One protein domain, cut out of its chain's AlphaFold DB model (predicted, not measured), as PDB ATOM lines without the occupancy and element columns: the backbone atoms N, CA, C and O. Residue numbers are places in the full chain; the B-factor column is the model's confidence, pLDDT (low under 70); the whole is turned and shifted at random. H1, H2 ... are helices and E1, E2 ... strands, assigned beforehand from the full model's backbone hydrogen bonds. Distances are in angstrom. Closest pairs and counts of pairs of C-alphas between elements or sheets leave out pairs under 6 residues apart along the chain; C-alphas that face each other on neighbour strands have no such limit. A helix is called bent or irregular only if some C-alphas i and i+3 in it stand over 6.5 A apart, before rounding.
ATOM      1  N   GLU A  45     282.154 328.162 328.108       92.19
ATOM      2  CA  GLU A  45     283.136 328.353 327.046       92.19
ATOM      3  C   GLU A  45     283.582 326.977 326.540       92.19
ATOM      4  O   GLU A  45     284.209 326.220 327.278       92.19
ATOM      5  N   GLY A  46     283.217 326.640 325.305       93.62
ATOM      6  CA  GLY A  46     283.589 325.411 324.618       93.62
ATOM      7  C   GLY A  46     284.841 325.607 323.766       93.62
ATOM      8  O   GLY A  46     284.873 326.460 322.873       93.62
ATOM      9  N   ARG A  47     285.858 324.781 324.010       96.06
ATOM     10  CA  ARG A  47     287.098 324.686 323.231       96.06
ATOM     11  C   ARG A  47     287.152 323.329 322.547       96.06
ATOM     12  O   ARG A  47     287.134 322.296 323.212       96.06
ATOM     13  N   TYR A  48     287.202 323.343 321.220       94.75
ATOM     14  CA  TYR A  48     287.108 322.151 320.382       94.75
ATOM     15  C   TYR A  48     288.455 321.857 319.727       94.75
ATOM     16  O   TYR A  48     289.018 322.708 319.038       94.75
ATOM     17  N   TYR A  49     288.954 320.640 319.908       94.56
ATOM     18  CA  TYR A  49     290.283 320.222 319.477       94.56
ATOM     19  C   TYR A  49     290.191 319.132 318.416       94.56
ATOM     20  O   TYR A  49     289.407 318.189 318.533       94.56
ATOM     21  N   ALA A  50     291.043 319.234 317.395       90.88
ATOM     22  CA  ALA A  50     291.103 318.287 316.282       90.88
ATOM     23  C   ALA A  50     291.901 317.008 316.619       90.88
ATOM     24  O   ALA A  50     292.580 316.426 315.779       90.88
ATOM     25  N   ASN A  51     291.889 316.618 317.890       91.50
ATOM     26  CA  ASN A  51     292.581 315.459 318.437       91.50
ATOM     27  C   ASN A  51     291.793 314.926 319.635       91.50
ATOM     28  O   ASN A  51     290.819 315.531 320.073       91.50
ATOM     29  N   LEU A  52     292.236 313.799 320.183       91.81
ATOM     30  CA  LEU A  52     291.565 313.100 321.279       91.81
ATOM     31  C   LEU A  52     292.162 313.416 322.663       91.81
ATOM     32  O   LEU A  52     291.926 312.669 323.609       91.81
ATOM     33  N   ASN A  53     292.989 314.460 322.791       91.88
ATOM     34  CA  ASN A  53     293.744 314.730 324.019       91.88
ATOM     35  C   ASN A  53     293.804 316.210 324.435       91.88
ATOM     36  O   ASN A  53     294.653 316.551 325.260       91.88
ATOM     37  N   TRP A  54     292.913 317.063 323.916       94.50
ATOM     38  CA  TRP A  54     292.809 318.489 324.261       94.50
ATOM     39  C   TRP A  54     294.127 319.272 324.105       94.50
ATOM     40  O   TRP A  54     294.414 320.187 324.877       94.50
ATOM     41  N   LYS A  55     294.974 318.901 323.132       92.31
ATOM     42  CA  LYS A  55     296.273 319.564 322.898       92.31
ATOM     43  C   LYS A  55     296.245 320.530 321.714       92.31
ATOM     44  O   LYS A  55     295.528 320.313 320.742       92.31
ATOM     45  N   GLY A  56     297.121 321.535 321.759       91.06
ATOM     46  CA  GLY A  56     297.293 322.524 320.690       91.06
ATOM     47  C   GLY A  56     296.234 323.628 320.710       91.06
ATOM     48  O   GLY A  56     295.474 323.747 321.669       91.06
ATOM     49  N   GLU A  57     296.192 324.447 319.658       89.00
ATOM     50  CA  GLU A  57     295.144 325.459 319.509       89.00
ATOM     51  C   GLU A  57     293.811 324.791 319.135       89.00
ATOM     52  O   GLU A  57     293.771 323.993 318.191       89.00
ATOM     53  N   PRO A  58     292.708 325.099 319.837       91.75
ATOM     54  CA  PRO A  58     291.400 324.603 319.447       91.75
ATOM     55  C   PRO A  58     290.964 325.273 318.139       91.75
ATOM     56  O   PRO A  58     291.124 326.480 317.956       91.75
ATOM     57  N   PHE A  59     290.374 324.494 317.233       86.69
ATOM     58  CA  PHE A  59     289.900 324.994 315.939       86.69
ATOM     59  C   PHE A  59     288.603 325.807 316.061       86.69
ATOM     60  O   PHE A  59     288.253 326.554 315.151       86.69
ATOM     61  N   LEU A  60     287.890 325.666 317.184       82.62
ATOM     62  CA  LEU A  60     286.695 326.437 317.512       82.62
ATOM     63  C   LEU A  60     286.703 326.793 319.007       82.62
ATOM     64  O   LEU A  60     286.833 325.921 319.868       82.62
ATOM     65  N   LYS A  61     286.541 328.089 319.298       88.69
ATOM     66  CA  LYS A  61     286.269 328.643 320.633       88.69
ATOM     67  C   LYS A  61     284.914 329.337 320.567       88.69
ATOM     68  O   LYS A  61     284.706 330.195 319.710       88.69
ATOM     69  N   THR A  62     283.968 328.941 321.407       83.31
ATOM     70  CA  THR A  62     282.606 329.490 321.369       83.31
ATOM     71  C   THR A  62     281.903 329.323 322.709       83.31
ATOM     72  O   THR A  62     282.414 328.657 323.603       83.31
ATOM     73  N   LEU A  63     280.743 329.949 322.868       82.25
ATOM     74  CA  LEU A  63     279.938 329.847 324.074       82.25
ATOM     75  C   LEU A  63     278.746 328.923 323.832       82.25
ATOM     76  O   LEU A  63     277.917 329.187 322.960       82.25
ATOM     77  N   ASP A  64     278.647 327.874 324.642       83.25
ATOM     78  CA  ASP A  64     277.668 326.807 324.481       83.25
ATOM     79  C   ASP A  64     276.594 326.867 325.569       83.25
ATOM     80  O   ASP A  64     276.882 326.551 326.727       83.25
ATOM     81  N   PRO A  65     275.348 327.262 325.226       78.00
ATOM     82  CA  PRO A  65     274.288 327.517 326.203       78.00
ATOM     83  C   PRO A  65     273.826 326.257 326.936       78.00
ATOM     84  O   PRO A  65     273.339 326.341 328.062       78.00
ATOM     85  N   GLU A  66     273.974 325.093 326.309       81.06
ATOM     86  CA  GLU A  66     273.698 323.785 326.889       81.06
ATOM     87  C   GLU A  66     274.647 322.738 326.301       81.06
ATOM     88  O   GLU A  66     275.184 322.923 325.214       81.06
ATOM     89  N   LEU A  67     274.819 321.613 326.997       86.25
ATOM     90  CA  LEU A  67     275.505 320.440 326.460       86.25
ATOM     91  C   LEU A  67     274.432 319.473 325.961       86.25
ATOM     92  O   LEU A  67     273.720 318.873 326.771       86.25
ATOM     93  N   SER A  68     274.282 319.363 324.639       85.56
ATOM     94  CA  SER A  68     273.261 318.515 324.023       85.56
ATOM     95  C   SER A  68     273.737 317.830 322.741       85.56
ATOM     96  O   SER A  68     274.616 318.313 322.029       85.56
ATOM     97  N   GLU A  69     273.099 316.707 322.409       82.31
ATOM     98  CA  GLU A  69     273.281 316.025 321.123       82.31
ATOM     99  C   GLU A  69     272.983 316.949 319.929       82.31
ATOM    100  O   GLU A  69     273.707 316.928 318.936       82.31
ATOM    101  N   ALA A  70     271.946 317.788 320.034       77.75
ATOM    102  CA  ALA A  70     271.577 318.738 318.986       77.75
ATOM    103  C   ALA A  70     272.705 319.744 318.709       77.75
ATOM    104  O   ALA A  70     273.074 319.936 317.553       77.75
ATOM    105  N   LEU A  71     273.321 320.294 319.765       80.94
ATOM    106  CA  LEU A  71     274.469 321.194 319.638       80.94
ATOM    107  C   LEU A  71     275.625 320.542 318.865       80.94
ATOM    108  O   LEU A  71     276.212 321.165 317.979       80.94
ATOM    109  N   LEU A  72     275.967 319.293 319.202       84.31
ATOM    110  CA  LEU A  72     277.066 318.588 318.539       84.31
ATOM    111  C   LEU A  72     276.729 318.243 317.083       84.31
ATOM    112  O   LEU A  72     277.599 318.357 316.221       84.31
ATOM    113  N   LYS A  73     275.474 317.882 316.783       79.69
ATOM    114  CA  LYS A  73     275.012 317.616 315.410       79.69
ATOM    115  C   LYS A  73     275.053 318.858 314.525       79.69
ATOM    116  O   LYS A  73     275.547 318.770 313.403       79.69
ATOM    117  N   ASP A  74     274.633 320.014 315.034       75.75
ATOM    118  CA  ASP A  74     274.658 321.286 314.292       75.75
ATOM    119  C   ASP A  74     276.076 321.691 313.853       75.75
ATOM    120  O   ASP A  74     276.271 322.401 312.862       75.75
ATOM    121  N   ARG A  75     277.095 321.217 314.579       78.44
ATOM    122  CA  ARG A  75     278.513 321.523 314.336       78.44
ATOM    123  C   ARG A  75     279.299 320.368 313.740       78.44
ATOM    124  O   ARG A  75     280.472 320.544 313.426       78.44
ATOM    125  N   GLN A  76     278.661 319.221 313.528       80.75
ATOM    126  CA  GLN A  76     279.320 317.991 313.102       80.75
ATOM    127  C   GLN A  76     280.112 318.158 311.796       80.75
ATOM    128  O   GLN A  76     281.134 317.506 311.613       80.75
ATOM    129  N   TRP A  77     279.681 319.056 310.906       75.31
ATOM    130  CA  TRP A  77     280.370 319.353 309.647       75.31
ATOM    131  C   TRP A  77     281.751 320.013 309.826       75.31
ATOM    132  O   TRP A  77     282.546 319.999 308.891       75.31
ATOM    133  N   GLN A  78     282.043 320.574 311.004       81.12
ATOM    134  CA  GLN A  78     283.344 321.160 311.355       81.12
ATOM    135  C   GLN A  78     284.281 320.146 312.022       81.12
ATOM    136  O   GLN A  78     285.462 320.438 312.201       81.12
ATOM    137  N   PHE A  79     283.769 318.984 312.442       84.12
ATOM    138  CA  PHE A  79     284.561 318.012 313.189       84.12
ATOM    139  C   PHE A  79     285.446 317.184 312.246       84.12
ATOM    140  O   PHE A  79     284.972 316.743 311.193       84.12
ATOM    141  N   PRO A  80     286.716 316.931 312.611       81.44
ATOM    142  CA  PRO A  80     287.581 316.027 311.860       81.44
ATOM    143  C   PRO A  80     287.019 314.604 311.814       81.44
ATOM    144  O   PRO A  80     286.275 314.177 312.702       81.44
ATOM    145  N   LYS A  81     287.412 313.833 310.797       78.81
ATOM    146  CA  LYS A  81     286.973 312.434 310.653       78.81
ATOM    147  C   LYS A  81     287.603 311.523 311.705       78.81
ATOM    148  O   LYS A  81     287.013 310.515 312.074       78.81
ATOM    149  N   GLU A  82     288.787 311.894 312.172       80.38
ATOM    150  CA  GLU A  82     289.635 311.175 313.119       80.38
ATOM    151  C   GLU A  82     289.121 311.282 314.569       80.38
ATOM    152  O   GLU A  82     289.602 310.575 315.453       80.38
ATOM    153  N   GLY A  83     288.121 312.139 314.802       85.88
ATOM    154  CA  GLY A  83     287.487 312.373 316.093       85.88
ATOM    155  C   GLY A  83     287.779 313.757 316.672       85.88
ATOM    156  O   GLY A  83     288.552 314.548 316.130       85.88
ATOM    157  N   VAL A  84     287.109 314.064 317.781       93.00
ATOM    158  CA  VAL A  84     287.122 315.383 318.424       93.00
ATOM    159  C   VAL A  84     287.225 315.225 319.935       93.00
ATOM    160  O   VAL A  84     286.641 314.308 320.520       93.00
ATOM    161  N   SER A  85     287.936 316.145 320.577       95.38
ATOM    162  CA  SER A  85     287.844 316.361 322.019       95.38
ATOM    163  C   SER A  85     287.385 317.784 322.302       95.38
ATOM    164  O   SER A  85     287.695 318.715 321.557       95.38
ATOM    165  N   ILE A  86     286.565 317.942 323.336       96.12
ATOM    166  CA  ILE A  86     285.929 319.208 323.686       96.12
ATOM    167  C   ILE A  86     286.118 319.453 325.179       96.12
ATOM    168  O   ILE A  86     285.931 318.544 325.991       96.12
ATOM    169  N   GLU A  87     286.515 320.667 325.536       97.31
ATOM    170  CA  GLU A  87     286.530 321.158 326.911       97.31
ATOM    171  C   GLU A  87     285.496 322.272 327.036       97.31
ATOM    172  O   GLU A  87     285.586 323.282 326.344       97.31
ATOM    173  N   TRP A  88     284.531 322.096 327.935       96.69
ATOM    174  CA  TRP A  88     283.641 323.166 328.365       96.69
ATOM    175  C   TRP A  88     284.054 323.654 329.744       96.69
ATOM    176  O   TRP A  88     284.105 322.860 330.682       96.69
ATOM    177  N   SER A  89     284.299 324.954 329.886       95.12
ATOM    178  CA  SER A  89     284.667 325.584 331.156       95.12
ATOM    179  C   SER A  89     283.789 326.790 331.474       95.12
ATOM    180  O   SER A  89     283.433 327.567 330.589       95.12
ATOM    181  N   GLY A  90     283.456 326.962 332.747       92.81
ATOM    182  CA  GLY A  90     282.696 328.105 333.236       92.81
ATOM    183  C   GLY A  90     282.231 327.866 334.662       92.81
ATOM    184  O   GLY A  90     282.981 327.360 335.495       92.81
ATOM    185  N   PHE A  91     280.988 328.230 334.941       91.19
ATOM    186  CA  PHE A  91     280.428 328.257 336.280       91.19
ATOM    187  C   PHE A  91     278.988 327.748 336.299       91.19
ATOM    188  O   PHE A  91     278.222 327.977 335.359       91.19
ATOM    189  N   ILE A  92     278.621 327.100 337.406       91.19
ATOM    190  CA  ILE A  92     277.255 326.701 337.737       91.19
ATOM    191  C   ILE A  92     276.748 327.475 338.960       91.19
ATOM    192  O   ILE A  92     277.450 327.604 339.960       91.19
ATOM    193  N   GLY A  93     275.522 327.994 338.875       88.50
ATOM    194  CA  GLY A  93     274.833 328.650 339.985       88.50
ATOM    195  C   GLY A  93     273.965 327.685 340.801       88.50
ATOM    196  O   GLY A  93     273.088 327.008 340.254       88.50
ATOM    197  N   ILE A  94     274.170 327.681 342.116       88.44
ATOM    198  CA  ILE A  94     273.481 326.865 343.117       88.44
ATOM    199  C   ILE A  94     272.621 327.773 343.992       88.44
ATOM    200  O   ILE A  94     273.116 328.697 344.631       88.44
ATOM    201  N   GLU A  95     271.310 327.531 344.025       83.31
ATOM    202  CA  GLU A  95     270.395 328.381 344.799       83.31
ATOM    203  C   GLU A  95     270.403 328.065 346.292       83.31
ATOM    204  O   GLU A  95     270.270 328.955 347.130       83.31
ATOM    205  N   ARG A  96     270.450 326.776 346.616       85.25
ATOM    206  CA  ARG A  96     270.281 326.268 347.970       85.25
ATOM    207  C   ARG A  96     271.398 325.290 348.241       85.25
ATOM    208  O   ARG A  96     271.583 324.364 347.458       85.25
ATOM    209  N   ALA A  97     272.079 325.488 349.359       90.00
ATOM    210  CA  ALA A  97     273.044 324.517 349.828       90.00
ATOM    211  C   ALA A  97     272.370 323.146 349.980       90.00
ATOM    212  O   ALA A  97     271.217 323.058 350.423       90.00
ATOM    213  N   GLY A  98     273.052 322.083 349.570       93.12
ATOM    214  CA  GLY A  98     272.493 320.741 349.622       93.12
ATOM    215  C   GLY A  98     273.241 319.729 348.770       93.12
ATOM    216  O   GLY A  98     274.245 320.023 348.121       93.12
ATOM    217  N   ARG A  99     272.729 318.497 348.777       93.44
ATOM    218  CA  ARG A  99     273.276 317.405 347.973       93.44
ATOM    219  C   ARG A  99     272.693 317.454 346.563       93.44
ATOM    220  O   ARG A  99     271.475 317.457 346.401       93.44
ATOM    221  N   TYR A 100     273.566 317.463 345.564       92.88
ATOM    222  CA  TYR A 100     273.213 317.457 344.151       92.88
ATOM    223  C   TYR A 100     273.678 316.164 343.493       92.88
ATOM    224  O   TYR A 100     274.845 315.790 343.598       92.88
ATOM    225  N   THR A 101     272.765 315.494 342.793       93.62
ATOM    226  CA  THR A 101     273.068 314.342 341.940       93.62
ATOM    227  C   THR A 101     273.278 314.841 340.519       93.62
ATOM    228  O   THR A 101     272.330 315.324 339.905       93.62
ATOM    229  N   PHE A 102     274.490 314.714 339.983       94.38
ATOM    230  CA  PHE A 102     274.779 314.954 338.571       94.38
ATOM    231  C   PHE A 102     274.707 313.649 337.787       94.38
ATOM    232  O   PHE A 102     275.089 312.591 338.284       94.38
ATOM    233  N   ALA A 103     274.256 313.741 336.539       93.88
ATOM    234  CA  ALA A 103     274.257 312.644 335.587       93.88
ATOM    235  C   ALA A 103     274.727 313.144 334.216       93.88
ATOM    236  O   ALA A 103     274.158 314.097 333.670       93.88
ATOM    237  N   ILE A 104     275.755 312.496 333.668       94.50
ATOM    238  CA  ILE A 104     276.304 312.769 332.338       94.50
ATOM    239  C   ILE A 104     276.051 311.561 331.441       94.50
ATOM    240  O   ILE A 104     276.383 310.436 331.803       94.50
ATOM    241  N   THR A 105     275.419 311.785 330.292       93.81
ATOM    242  CA  THR A 105     275.226 310.760 329.256       93.81
ATOM    243  C   THR A 105     276.084 311.122 328.064       93.81
ATOM    244  O   THR A 105     276.001 312.259 327.600       93.81
ATOM    245  N   SER A 106     276.914 310.195 327.591       93.94
ATOM    246  CA  SER A 106     277.796 310.441 326.452       93.94
ATOM    247  C   SER A 106     278.014 309.209 325.581       93.94
ATOM    248  O   SER A 106     278.067 308.083 326.078       93.94
ATOM    249  N   ASN A 107     278.178 309.439 324.276       91.44
ATOM    250  CA  ASN A 107     278.772 308.476 323.352       91.44
ATOM    251  C   ASN A 107     280.240 308.865 323.149       91.44
ATOM    252  O   ASN A 107     280.525 309.924 322.596       91.44
ATOM    253  N   GLY A 108     281.154 308.033 323.636       92.25
ATOM    254  CA  GLY A 108     282.532 308.416 323.914       92.25
ATOM    255  C   GLY A 108     282.719 308.933 325.344       92.25
ATOM    256  O   GLY A 108     281.762 309.065 326.116       92.25
ATOM    257  N   GLY A 109     283.973 309.201 325.697       95.56
ATOM    258  CA  GLY A 109     284.377 309.472 327.072       95.56
ATOM    259  C   GLY A 109     283.951 310.855 327.549       95.56
ATOM    260  O   GLY A 109     284.027 311.827 326.795       95.56
ATOM    261  N   SER A 110     283.542 310.963 328.811       96.56
ATOM    262  CA  SER A 110     283.267 312.251 329.446       96.56
ATOM    263  C   SER A 110     283.673 312.320 330.918       96.56
ATOM    264  O   SER A 110     283.682 311.327 331.643       96.56
ATOM    265  N   TRP A 111     284.022 313.523 331.369       97.62
ATOM    266  CA  TRP A 111     284.417 313.802 332.749       97.62
ATOM    267  C   TRP A 111     283.780 315.098 333.223       97.62
ATOM    268  O   TRP A 111     283.795 316.092 332.499       97.62
ATOM    269  N   LEU A 112     283.256 315.097 334.446       97.38
ATOM    270  CA  LEU A 112     282.674 316.269 335.093       97.38
ATOM    271  C   LEU A 112     283.527 316.674 336.288       97.38
ATOM    272  O   LEU A 112     283.723 315.876 337.204       97.38
ATOM    273  N   TYR A 113     283.951 317.930 336.303       97.50
ATOM    274  CA  TYR A 113     284.601 318.571 337.432       97.50
ATOM    275  C   TYR A 113     283.715 319.685 337.985       97.50
ATOM    276  O   TYR A 113     283.219 320.519 337.222       97.50
ATOM    277  N   VAL A 114     283.568 319.721 339.306       96.12
ATOM    278  CA  VAL A 114     282.917 320.807 340.054       96.12
ATOM    279  C   VAL A 114     283.882 321.240 341.150       96.12
ATOM    280  O   VAL A 114     284.479 320.381 341.794       96.12
ATOM    281  N   ASP A 115     284.113 322.544 341.314       93.75
ATOM    282  CA  ASP A 115     285.115 323.089 342.250       93.75
ATOM    283  C   ASP A 115     286.508 322.452 342.077       93.75
ATOM    284  O   ASP A 115     287.225 322.163 343.034       93.75
ATOM    285  N   ASN A 116     286.887 322.192 340.820       92.00
ATOM    286  CA  ASN A 116     288.114 321.491 340.416       92.00
ATOM    287  C   ASN A 116     288.247 320.037 340.916       92.00
ATOM    288  O   ASN A 116     289.271 319.402 340.659       92.00
ATOM    289  N   GLN A 117     287.221 319.470 341.551       94.44
ATOM    290  CA  GLN A 117     287.173 318.065 341.954       94.44
ATOM    291  C   GLN A 117     286.516 317.223 340.863       94.44
ATOM    292  O   GLN A 117     285.498 317.621 340.302       94.44
ATOM    293  N   LEU A 118     287.088 316.056 340.549       96.44
ATOM    294  CA  LEU A 118     286.487 315.111 339.606       96.44
ATOM    295  C   LEU A 118     285.260 314.457 340.254       96.44
ATOM    296  O   LEU A 118     285.403 313.640 341.159       96.44
ATOM    297  N   VAL A 119     284.068 314.811 339.775       96.12
ATOM    298  CA  VAL A 119     282.784 314.323 340.299       96.12
ATOM    299  C   VAL A 119     282.296 313.109 339.517       96.12
ATOM    300  O   VAL A 119     281.884 312.123 340.116       96.12
ATOM    301  N   ILE A 120     282.369 313.147 338.182       97.06
ATOM    302  CA  ILE A 120     282.004 312.006 337.331       97.06
ATOM    303  C   ILE A 120     283.167 311.650 336.417       97.06
ATOM    304  O   ILE A 120     283.712 312.513 335.734       97.06
ATOM    305  N   ASN A 121     283.481 310.357 336.360       96.62
ATOM    306  CA  ASN A 121     284.372 309.761 335.378       96.62
ATOM    307  C   ASN A 121     283.585 308.740 334.547       96.62
ATOM    308  O   ASN A 121     283.324 307.634 335.013       96.62
ATOM    309  N   ASN A 122     283.210 309.129 333.333       95.62
ATOM    310  CA  ASN A 122     282.611 308.276 332.308       95.62
ATOM    311  C   ASN A 122     283.630 308.078 331.174       95.62
ATOM    312  O   ASN A 122     283.359 308.380 330.017       95.62
ATOM    313  N   GLY A 123     284.873 307.750 331.531       89.75
ATOM    314  CA  GLY A 123     285.991 307.722 330.594       89.75
ATOM    315  C   GLY A 123     286.025 306.499 329.672       89.75
ATOM    316  O   GLY A 123     285.356 305.494 329.894       89.75
ATOM    317  N   GLY A 124     286.896 306.569 328.662       85.62
ATOM    318  CA  GLY A 124     287.078 305.517 327.654       85.62
ATOM    319  C   GLY A 124     286.231 305.734 326.396       85.62
ATOM    320  O   GLY A 124     285.404 306.635 326.333       85.62
ATOM    321  N   VAL A 125     286.465 304.928 325.358       84.88
ATOM    322  CA  VAL A 125     285.654 304.960 324.131       84.88
ATOM    323  C   VAL A 125     284.552 303.916 324.260       84.88
ATOM    324  O   VAL A 125     284.825 302.717 324.265       84.88
ATOM    325  N   HIS A 126     283.307 304.366 324.381       89.94
ATOM    326  CA  HIS A 126     282.138 303.511 324.569       89.94
ATOM    327  C   HIS A 126     280.923 304.071 323.823       89.94
ATOM    328  O   HIS A 126     280.883 305.249 323.484       89.94
ATOM    329  N   ARG A 127     279.909 303.229 323.584       88.88
ATOM    330  CA  ARG A 127     278.591 303.684 323.103       88.88
ATOM    331  C   ARG A 127     277.873 304.489 324.191       88.88
ATOM    332  O   ARG A 127     278.343 304.508 325.322       88.88
ATOM    333  N   SER A 128     276.740 305.109 323.859       92.62
ATOM    334  CA  SER A 128     275.920 305.886 324.803       92.62
ATOM    335  C   SER A 128     275.813 305.218 326.180       92.62
ATOM    336  O   SER A 128     275.293 304.105 326.299       92.62
ATOM    337  N   ALA A 129     276.358 305.880 327.198       92.75
ATOM    338  CA  ALA A 129     276.342 305.425 328.579       92.75
ATOM    339  C   ALA A 129     276.160 306.615 329.520       92.75
ATOM    340  O   ALA A 129     276.681 307.705 329.263       92.75
ATOM    341  N   THR A 130     275.441 306.390 330.619       94.06
ATOM    342  CA  THR A 130     275.187 307.394 331.655       94.06
ATOM    343  C   THR A 130     275.987 307.070 332.907       94.06
ATOM    344  O   THR A 130     275.875 305.970 333.444       94.06
ATOM    345  N   ALA A 131     276.734 308.047 333.415       95.31
ATOM    346  CA  ALA A 131     277.378 307.980 334.719       95.31
ATOM    347  C   ALA A 131     276.788 309.040 335.654       95.31
ATOM    348  O   ALA A 131     276.437 310.140 335.219       95.31
ATOM    349  N   THR A 132     276.678 308.708 336.939       94.25
ATOM    350  CA  THR A 132     276.046 309.561 337.952       94.25
ATOM    351  C   THR A 132     276.904 309.668 339.201       94.25
ATOM    352  O   THR A 132     277.492 308.673 339.619       94.25
ATOM    353  N   ALA A 133     276.922 310.834 339.839       94.00
ATOM    354  CA  ALA A 133     277.581 311.025 341.128       94.00
ATOM    355  C   ALA A 133     276.887 312.110 341.953       94.00
ATOM    356  O   ALA A 133     276.188 312.969 341.412       94.00
ATOM    357  N   GLN A 134     277.094 312.066 343.268       93.19
ATOM    358  CA  GLN A 134     276.564 313.047 344.207       93.19
ATOM    359  C   GLN A 134     277.683 313.911 344.781       93.19
ATOM    360  O   GLN A 134     278.745 313.403 345.131       93.19
ATOM    361  N   ILE A 135     277.417 315.206 344.923       94.50
ATOM    362  CA  ILE A 135     278.300 316.169 345.585       94.50
ATOM    363  C   ILE A 135     277.458 317.121 346.436       94.50
ATOM    364  O   ILE A 135     276.323 317.442 346.086       94.50
ATOM    365  N   TYR A 136     277.984 317.538 347.584       94.31
ATOM    366  CA  TYR A 136     277.376 318.605 348.372       94.31
ATOM    367  C   TYR A 136     277.895 319.952 347.868       94.31
ATOM    368  O   TYR A 136     279.107 320.126 347.761       94.31
ATOM    369  N   LEU A 137     276.993 320.880 347.559       93.75
ATOM    370  CA  LEU A 137     277.333 322.225 347.100       93.75
ATOM    371  C   LEU A 137     276.689 323.252 348.023       93.75
ATOM    372  O   LEU A 137     275.546 323.073 348.444       93.75
ATOM    373  N   GLU A 138     277.424 324.317 348.324       92.62
ATOM    374  CA  GLU A 138     276.888 325.487 349.018       92.62
ATOM    375  C   GLU A 138     276.017 326.327 348.076       92.62
ATOM    376  O   GLU A 138     276.055 326.174 346.858       92.62
ATOM    377  N   ALA A 139     275.199 327.226 348.626       88.38
ATOM    378  CA  ALA A 139     274.535 328.223 347.791       88.38
ATOM    379  C   ALA A 139     275.582 329.207 347.244       88.38
ATOM    380  O   ALA A 139     276.398 329.733 347.999       88.38
ATOM    381  N   GLY A 140     275.545 329.489 345.944       85.31
ATOM    382  CA  GLY A 140     276.519 330.361 345.296       85.31
ATOM    383  C   GLY A 140     276.963 329.850 343.936       85.31
ATOM    384  O   GLY A 140     276.250 329.110 343.262       85.31
ATOM    385  N   THR A 141     278.135 330.299 343.503       89.00
ATOM    386  CA  THR A 141     278.675 329.971 342.186       89.00
ATOM    387  C   THR A 141     279.885 329.060 342.308       89.00
ATOM    388  O   THR A 141     280.820 329.373 343.038       89.00
ATOM    389  N   HIS A 142     279.880 327.981 341.530       93.31
ATOM    390  CA  HIS A 142     280.896 326.935 341.551       93.31
ATOM    391  C   HIS A 142     281.539 326.796 340.167       93.31
ATOM    392  O   HIS A 142     280.810 326.746 339.170       93.31
ATOM    393  N   PRO A 143     282.878 326.743 340.048       94.56
ATOM    394  CA  PRO A 143     283.539 326.360 338.808       94.56
ATOM    395  C   PRO A 143     283.034 325.010 338.294       94.56
ATOM    396  O   PRO A 143     282.968 324.030 339.037       94.56
ATOM    397  N   LEU A 144     282.708 324.963 337.007       95.38
ATOM    398  CA  LEU A 144     282.232 323.781 336.302       95.38
ATOM    399  C   LEU A 144     283.129 323.537 335.090       95.38
ATOM    400  O   LEU A 144     283.317 324.431 334.260       95.38
ATOM    401  N   ARG A 145     283.647 322.315 334.955       97.38
ATOM    402  CA  ARG A 145     284.387 321.895 333.763       97.38
ATOM    403  C   ARG A 145     283.932 320.522 333.293       97.38
ATOM    404  O   ARG A 145     283.864 319.587 334.085       97.38
ATOM    405  N   VAL A 146     283.658 320.394 332.001       97.25
ATOM    406  CA  VAL A 146     283.283 319.133 331.358       97.25
ATOM    407  C   VAL A 146     284.276 318.825 330.251       97.25
ATOM    408  O   VAL A 146     284.491 319.648 329.366       97.25
ATOM    409  N   LEU A 147     284.860 317.633 330.287       97.19
ATOM    410  CA  LEU A 147     285.681 317.110 329.199       97.19
ATOM    411  C   LEU A 147     284.882 316.063 328.434       97.19
ATOM    412  O   LEU A 147     284.188 315.254 329.047       97.19
ATOM    413  N   TYR A 148     284.997 316.066 327.111       96.56
ATOM    414  CA  TYR A 148     284.377 315.085 326.230       96.56
ATOM    415  C   TYR A 148     285.323 314.667 325.112       96.56
ATOM    416  O   TYR A 148     286.109 315.467 324.607       96.56
ATOM    417  N   LEU A 149     285.227 313.403 324.733       93.69
ATOM    418  CA  LEU A 149     286.080 312.712 323.784       93.69
ATOM    419  C   LEU A 149     285.188 311.843 322.900       93.69
ATOM    420  O   LEU A 149     284.485 310.983 323.426       93.69
ATOM    421  N   GLN A 150     285.282 311.983 321.577       91.00
ATOM    422  CA  GLN A 150     284.671 311.028 320.652       91.00
ATOM    423  C   GLN A 150     285.611 310.649 319.508       91.00
ATOM    424  O   GLN A 150     286.070 311.506 318.756       91.00
ATOM    425  N   ALA A 151     285.852 309.346 319.354       85.69
ATOM    426  CA  ALA A 151     286.809 308.757 318.410       85.69
ATOM    427  C   ALA A 151     286.165 308.331 317.067       85.69
ATOM    428  O   ALA A 151     286.652 307.421 316.399       85.69
ATOM    429  N   GLY A 152     285.051 308.971 316.690       72.94
ATOM    430  CA  GLY A 152     284.267 308.686 315.478       72.94
ATOM    431  C   GLY A 152     282.886 308.072 315.762       72.94
ATOM    432  O   GLY A 152     282.629 307.547 316.840       72.94
ATOM    433  N   GLY A 153     281.969 308.145 314.791       77.50
ATOM    434  CA  GLY A 153     280.581 307.678 314.940       77.50
ATOM    435  C   GLY A 153     279.592 308.792 315.307       77.50
ATOM    436  O   GLY A 153     279.768 309.937 314.895       77.50
ATOM    437  N   SER A 154     278.510 308.459 316.021       80.31
ATOM    438  CA  SER A 154     277.517 309.450 316.462       80.31
ATOM    439  C   SER A 154     278.000 310.217 317.694       80.31
ATOM    440  O   SER A 154     278.636 309.657 318.580       80.31
ATOM    441  N   TYR A 155     277.684 311.505 317.761       85.06
ATOM    442  CA  TYR A 155     278.040 312.366 318.887       85.06
ATOM    443  C   TYR A 155     276.862 312.460 319.844       85.06
ATOM    444  O   TYR A 155     275.744 312.687 319.393       85.06
ATOM    445  N   GLU A 156     277.102 312.314 321.142       90.12
ATOM    446  CA  GLU A 156     276.064 312.473 322.156       90.12
ATOM    447  C   GLU A 156     276.693 312.995 323.443       90.12
ATOM    448  O   GLU A 156     277.682 312.445 323.924       90.12
ATOM    449  N   ILE A 157     276.102 314.051 323.995       92.88
ATOM    450  CA  ILE A 157     276.428 314.570 325.318       92.88
ATOM    451  C   ILE A 157     275.155 315.148 325.936       92.88
ATOM    452  O   ILE A 157     274.372 315.818 325.260       92.88
ATOM    453  N   SER A 158     274.926 314.888 327.217       91.31
ATOM    454  CA  SER A 158     273.864 315.529 327.989       91.31
ATOM    455  C   SER A 158     274.256 315.587 329.455       91.31
ATOM    456  O   SER A 158     274.577 314.558 330.049       91.31
ATOM    457  N   LEU A 159     274.184 316.781 330.044       91.44
ATOM    458  CA  LEU A 159     274.389 317.004 331.472       91.44
ATOM    459  C   LEU A 159     273.049 317.289 332.154       91.44
ATOM    460  O   LEU A 159     272.259 318.132 331.719       91.44
ATOM    461  N   SER A 160     272.790 316.580 333.243       90.44
ATOM    462  CA  SER A 160     271.581 316.715 334.050       90.44
ATOM    463  C   SER A 160     271.918 316.715 335.533       90.44
ATOM    464  O   SER A 160     272.980 316.241 335.938       90.44
ATOM    465  N   TRP A 161     271.020 317.280 336.333       90.75
ATOM    466  CA  TRP A 161     271.179 317.368 337.775       90.75
ATOM    467  C   TRP A 161     269.847 317.316 338.518       90.75
ATOM    468  O   TRP A 161     268.791 317.640 337.968       90.75
ATOM    469  N   ALA A 162     269.907 316.944 339.787       87.38
ATOM    470  CA  ALA A 162     268.813 317.087 340.732       87.38
ATOM    471  C   ALA A 162     269.345 317.469 342.105       87.38
ATOM    472  O   ALA A 162     270.453 317.089 342.475       87.38
ATOM    473  N   GLN A 163     268.529 318.206 342.850       87.38
ATOM    474  CA  GLN A 163     268.739 318.436 344.270       87.38
ATOM    475  C   GLN A 163     268.052 317.314 345.057       87.38
ATOM    476  O   GLN A 163     266.894 316.999 344.769       87.38
ATOM    477  N   GLU A 164     268.749 316.753 346.046       82.06
ATOM    478  CA  GLU A 164     268.273 315.651 346.896       82.06
ATOM    479  C   GLU A 164     267.822 314.427 346.064       82.06
ATOM    480  O   GLU A 164     268.445 314.110 345.048       82.06
ATOM    481  N   ASP A 165     266.758 313.737 346.487       76.75
ATOM    482  CA  ASP A 165     266.243 312.504 345.869       76.75
ATOM    483  C   ASP A 165     265.332 312.761 344.652       76.75
ATOM    484  O   ASP A 165     264.583 311.884 344.212       76.75
ATOM    485  N   GLN A 166     265.353 313.974 344.088       81.38
ATOM    486  CA  GLN A 166     264.599 314.255 342.868       81.38
ATOM    487  C   GLN A 166     265.231 313.560 341.650       81.38
ATOM    488  O   GLN A 166     266.449 313.387 341.584       81.38
ATOM    489  N   PRO A 167     264.433 313.197 340.631       78.69
ATOM    490  CA  PRO A 167     264.980 312.679 339.384       78.69
ATOM    491  C   PRO A 167     265.793 313.771 338.659       78.69
ATOM    492  O   PRO A 167     265.281 314.889 338.501       78.69
ATOM    493  N   PRO A 168     267.022 313.474 338.180       82.62
ATOM    494  CA  PRO A 168     267.836 314.423 337.429       82.62
ATOM    495  C   PRO A 168     267.097 314.990 336.217       82.62
ATOM    496  O   PRO A 168     266.578 314.259 335.375       82.62
ATOM    497  N   LYS A 169     267.062 316.319 336.116       84.31
ATOM    498  CA  LYS A 169     266.549 317.051 334.952       84.31
ATOM    499  C   LYS A 169     267.712 317.658 334.190       84.31
ATOM    500  O   LYS A 169     268.735 317.996 334.786       84.31
ATOM    501  N   ARG A 170     267.559 317.816 332.872       81.00
ATOM    502  CA  ARG A 170     268.575 318.477 332.041       81.00
ATOM    503  C   ARG A 170     268.948 319.825 332.659       81.00
ATOM    504  O   ARG A 170     268.072 320.589 333.069       81.00
ATOM    505  N   LEU A 171     270.250 320.088 332.728       80.56
ATOM    506  CA  LEU A 171     270.770 321.328 333.273       80.56
ATOM    507  C   LEU A 171     270.344 322.490 332.366       80.56
ATOM    508  O   LEU A 171     270.716 322.543 331.196       80.56
ATOM    509  N   SER A 172     269.516 323.393 332.882       75.12
ATOM    510  CA  SER A 172     269.036 324.540 332.113       75.12
ATOM    511  C   SER A 172     270.116 325.615 331.995       75.12
ATOM    512  O   SER A 172     270.847 325.885 332.949       75.12
ATOM    513  N   SER A 173     270.150 326.300 330.854       71.56
ATOM    514  CA  SER A 173     271.138 327.341 330.549       71.56
ATOM    515  C   SER A 173     271.124 328.534 331.517       71.56
ATOM    516  O   SER A 173     272.125 329.236 331.622       71.56
ATOM    517  N   TYR A 174     270.038 328.759 332.276       71.31
ATOM    518  CA  TYR A 174     269.987 329.813 333.304       71.31
ATOM    519  C   TYR A 174     271.009 329.602 334.431       71.31
ATOM    520  O   TYR A 174     271.421 330.579 335.058       71.31
ATOM    521  N   ALA A 175     271.388 328.346 334.695       81.19
ATOM    522  CA  ALA A 175     272.326 327.982 335.751       81.19
ATOM    523  C   ALA A 175     273.787 328.012 335.280       81.19
ATOM    524  O   ALA A 175     274.670 327.934 336.125       81.19
ATOM    525  N   LEU A 176     274.041 328.134 333.971       86.50
ATOM    526  CA  LEU A 176     275.378 328.107 333.374       86.50
ATOM    527  C   LEU A 176     275.849 329.503 332.967       86.50
ATOM    528  O   LEU A 176     275.081 330.318 332.445       86.50
ATOM    529  N   SER A 177     277.137 329.769 333.155       83.06
ATOM    530  CA  SER A 177     277.763 331.033 332.767       83.06
ATOM    531  C   SER A 177     279.254 330.863 332.504       83.06
ATOM    532  O   SER A 177     279.913 330.055 333.154       83.06
ATOM    533  N   SER A 178     279.811 331.667 331.600       81.94
ATOM    534  CA  SER A 178     281.259 331.735 331.366       81.94
ATOM    535  C   SER A 178     282.007 332.493 332.469       81.94
ATOM    536  O   SER A 178     283.216 332.353 332.601       81.94
ATOM    537  N   HIS A 179     281.287 333.264 333.286       80.19
ATOM    538  CA  HIS A 179     281.827 334.069 334.385       80.19
ATOM    539  C   HIS A 179     281.054 333.811 335.687       80.19
ATOM    540  O   HIS A 179     279.898 333.367 335.612       80.19
TER     541      HIS A 179
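This is residues 45 to 179 of the 645 residues of the protein "PA14 domain-containing protein" of bacterium (UniProt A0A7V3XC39). Two twisted sheets lie partly face to face as a sandwich, their strands nearly aligned: a larger six-stranded sheet, and a smaller one of E7, E4 and E9 that covers its E6, E5 and E8 part and leaves E1 and E2 beyond it. The one helix, H1, sits beside the smaller sheet at its E9 edge, and the end stretch, residues 164 to 179, folds back along E9 and on to E3, pairing briefly with both. The printed part has 135 residues, with the order E1 E2 H1 E3 E4 E5 E6 E7 E8 E9 along the chain, and its class is mostly strand. The larger sheet runs E2 E1 E3 E8 E5 E6 and the smaller E7 E4 E9, both antiparallel throughout. The whole is compact, with a radius of gyration of the C-alphas of 14.3 A and spans of 43 by 29 by 24 A.

Begin with the larger sheet. Find C-alpha 45 at (283.136, 328.353, 327.046), where E1 starts; it runs to residue 49, and E2 follows at residues 60 to 64. E3 takes residues 84 to 94, 30.5 A from first to last C-alpha, and bends by 51 degrees at residue 90. E8, residues 140 to 150, spans 32.4 A, from C-alpha 140 at (276.519, 330.361, 345.296). E5 is residues 109 to 114 and E6 residues 117 to 122. In the smaller sheet look for E4, residues 98 to 107, 29.7 A; E7, residues 129 to 137, 25.0 A; and E9, residues 156 to 163, 24.0 A, ending at C-alpha 163, (268.739, 318.436, 344.270). H1 is residues 69 to 78 and is irregular: C-alphas 74 and 77 are 7.6 A apart, against about 5 A in a regular helix.

In the larger sheet, look first at E3 and E8, antiparallel at 163 degrees, with N 88 and O 146 at 2.8 A. On the other side of E3 is E1, with N 47 and O 87 at 2.8 A; E1 and E2 form a hairpin, with N 46 and O 62 at 2.8 A. Beside E8 is E5, with N 111 and O 147 at 2.9 A; E5 and E6 form a hairpin, with N 112 and O 120 at 2.9 A. In the smaller sheet E4 is the inner strand: N 102 and O 133 of E7 are 2.8 A apart, and N 103 and O 160 of E9 are 2.9 A apart. The parts of the two sheets that face each other are 9.5 A centre to centre, with strands at 15 degrees. Across the sandwich, the closest C-alphas of E6 and E7 are those of Asn 122 and Ala 131, 5.8 A apart. E8 and E9 are near each other, while E2 and E9 are apart. H1 stands at the level of the smaller sheet, at a height of 1.0 A; its closest C-alpha to E9 is that of Glu 69, 4.6 A from that of Glu 156. H1 only grazes the larger sheet. E2, H1 and E3 make a split strand-helix-strand unit, two strands running the same way with E1 between them, and its crossover is right-handed. In H1, 3 of 6 O i to N i+4 pairs are within hydrogen-bond range, and 5 of 7 O i to N i+3 pairs.

The two farthest C-alphas, those of Lys 81 and Ala 97, are 43.3 A apart. The printed part has no cut and no long link. Residues 164 to 179 hold no named element; residues 169 to 170 pair with 160 to 161 of E9, and 176 to 177 with 91 to 92 of E3. Mean pLDDT of the printed part is 88.8, and no printed residue is under 70.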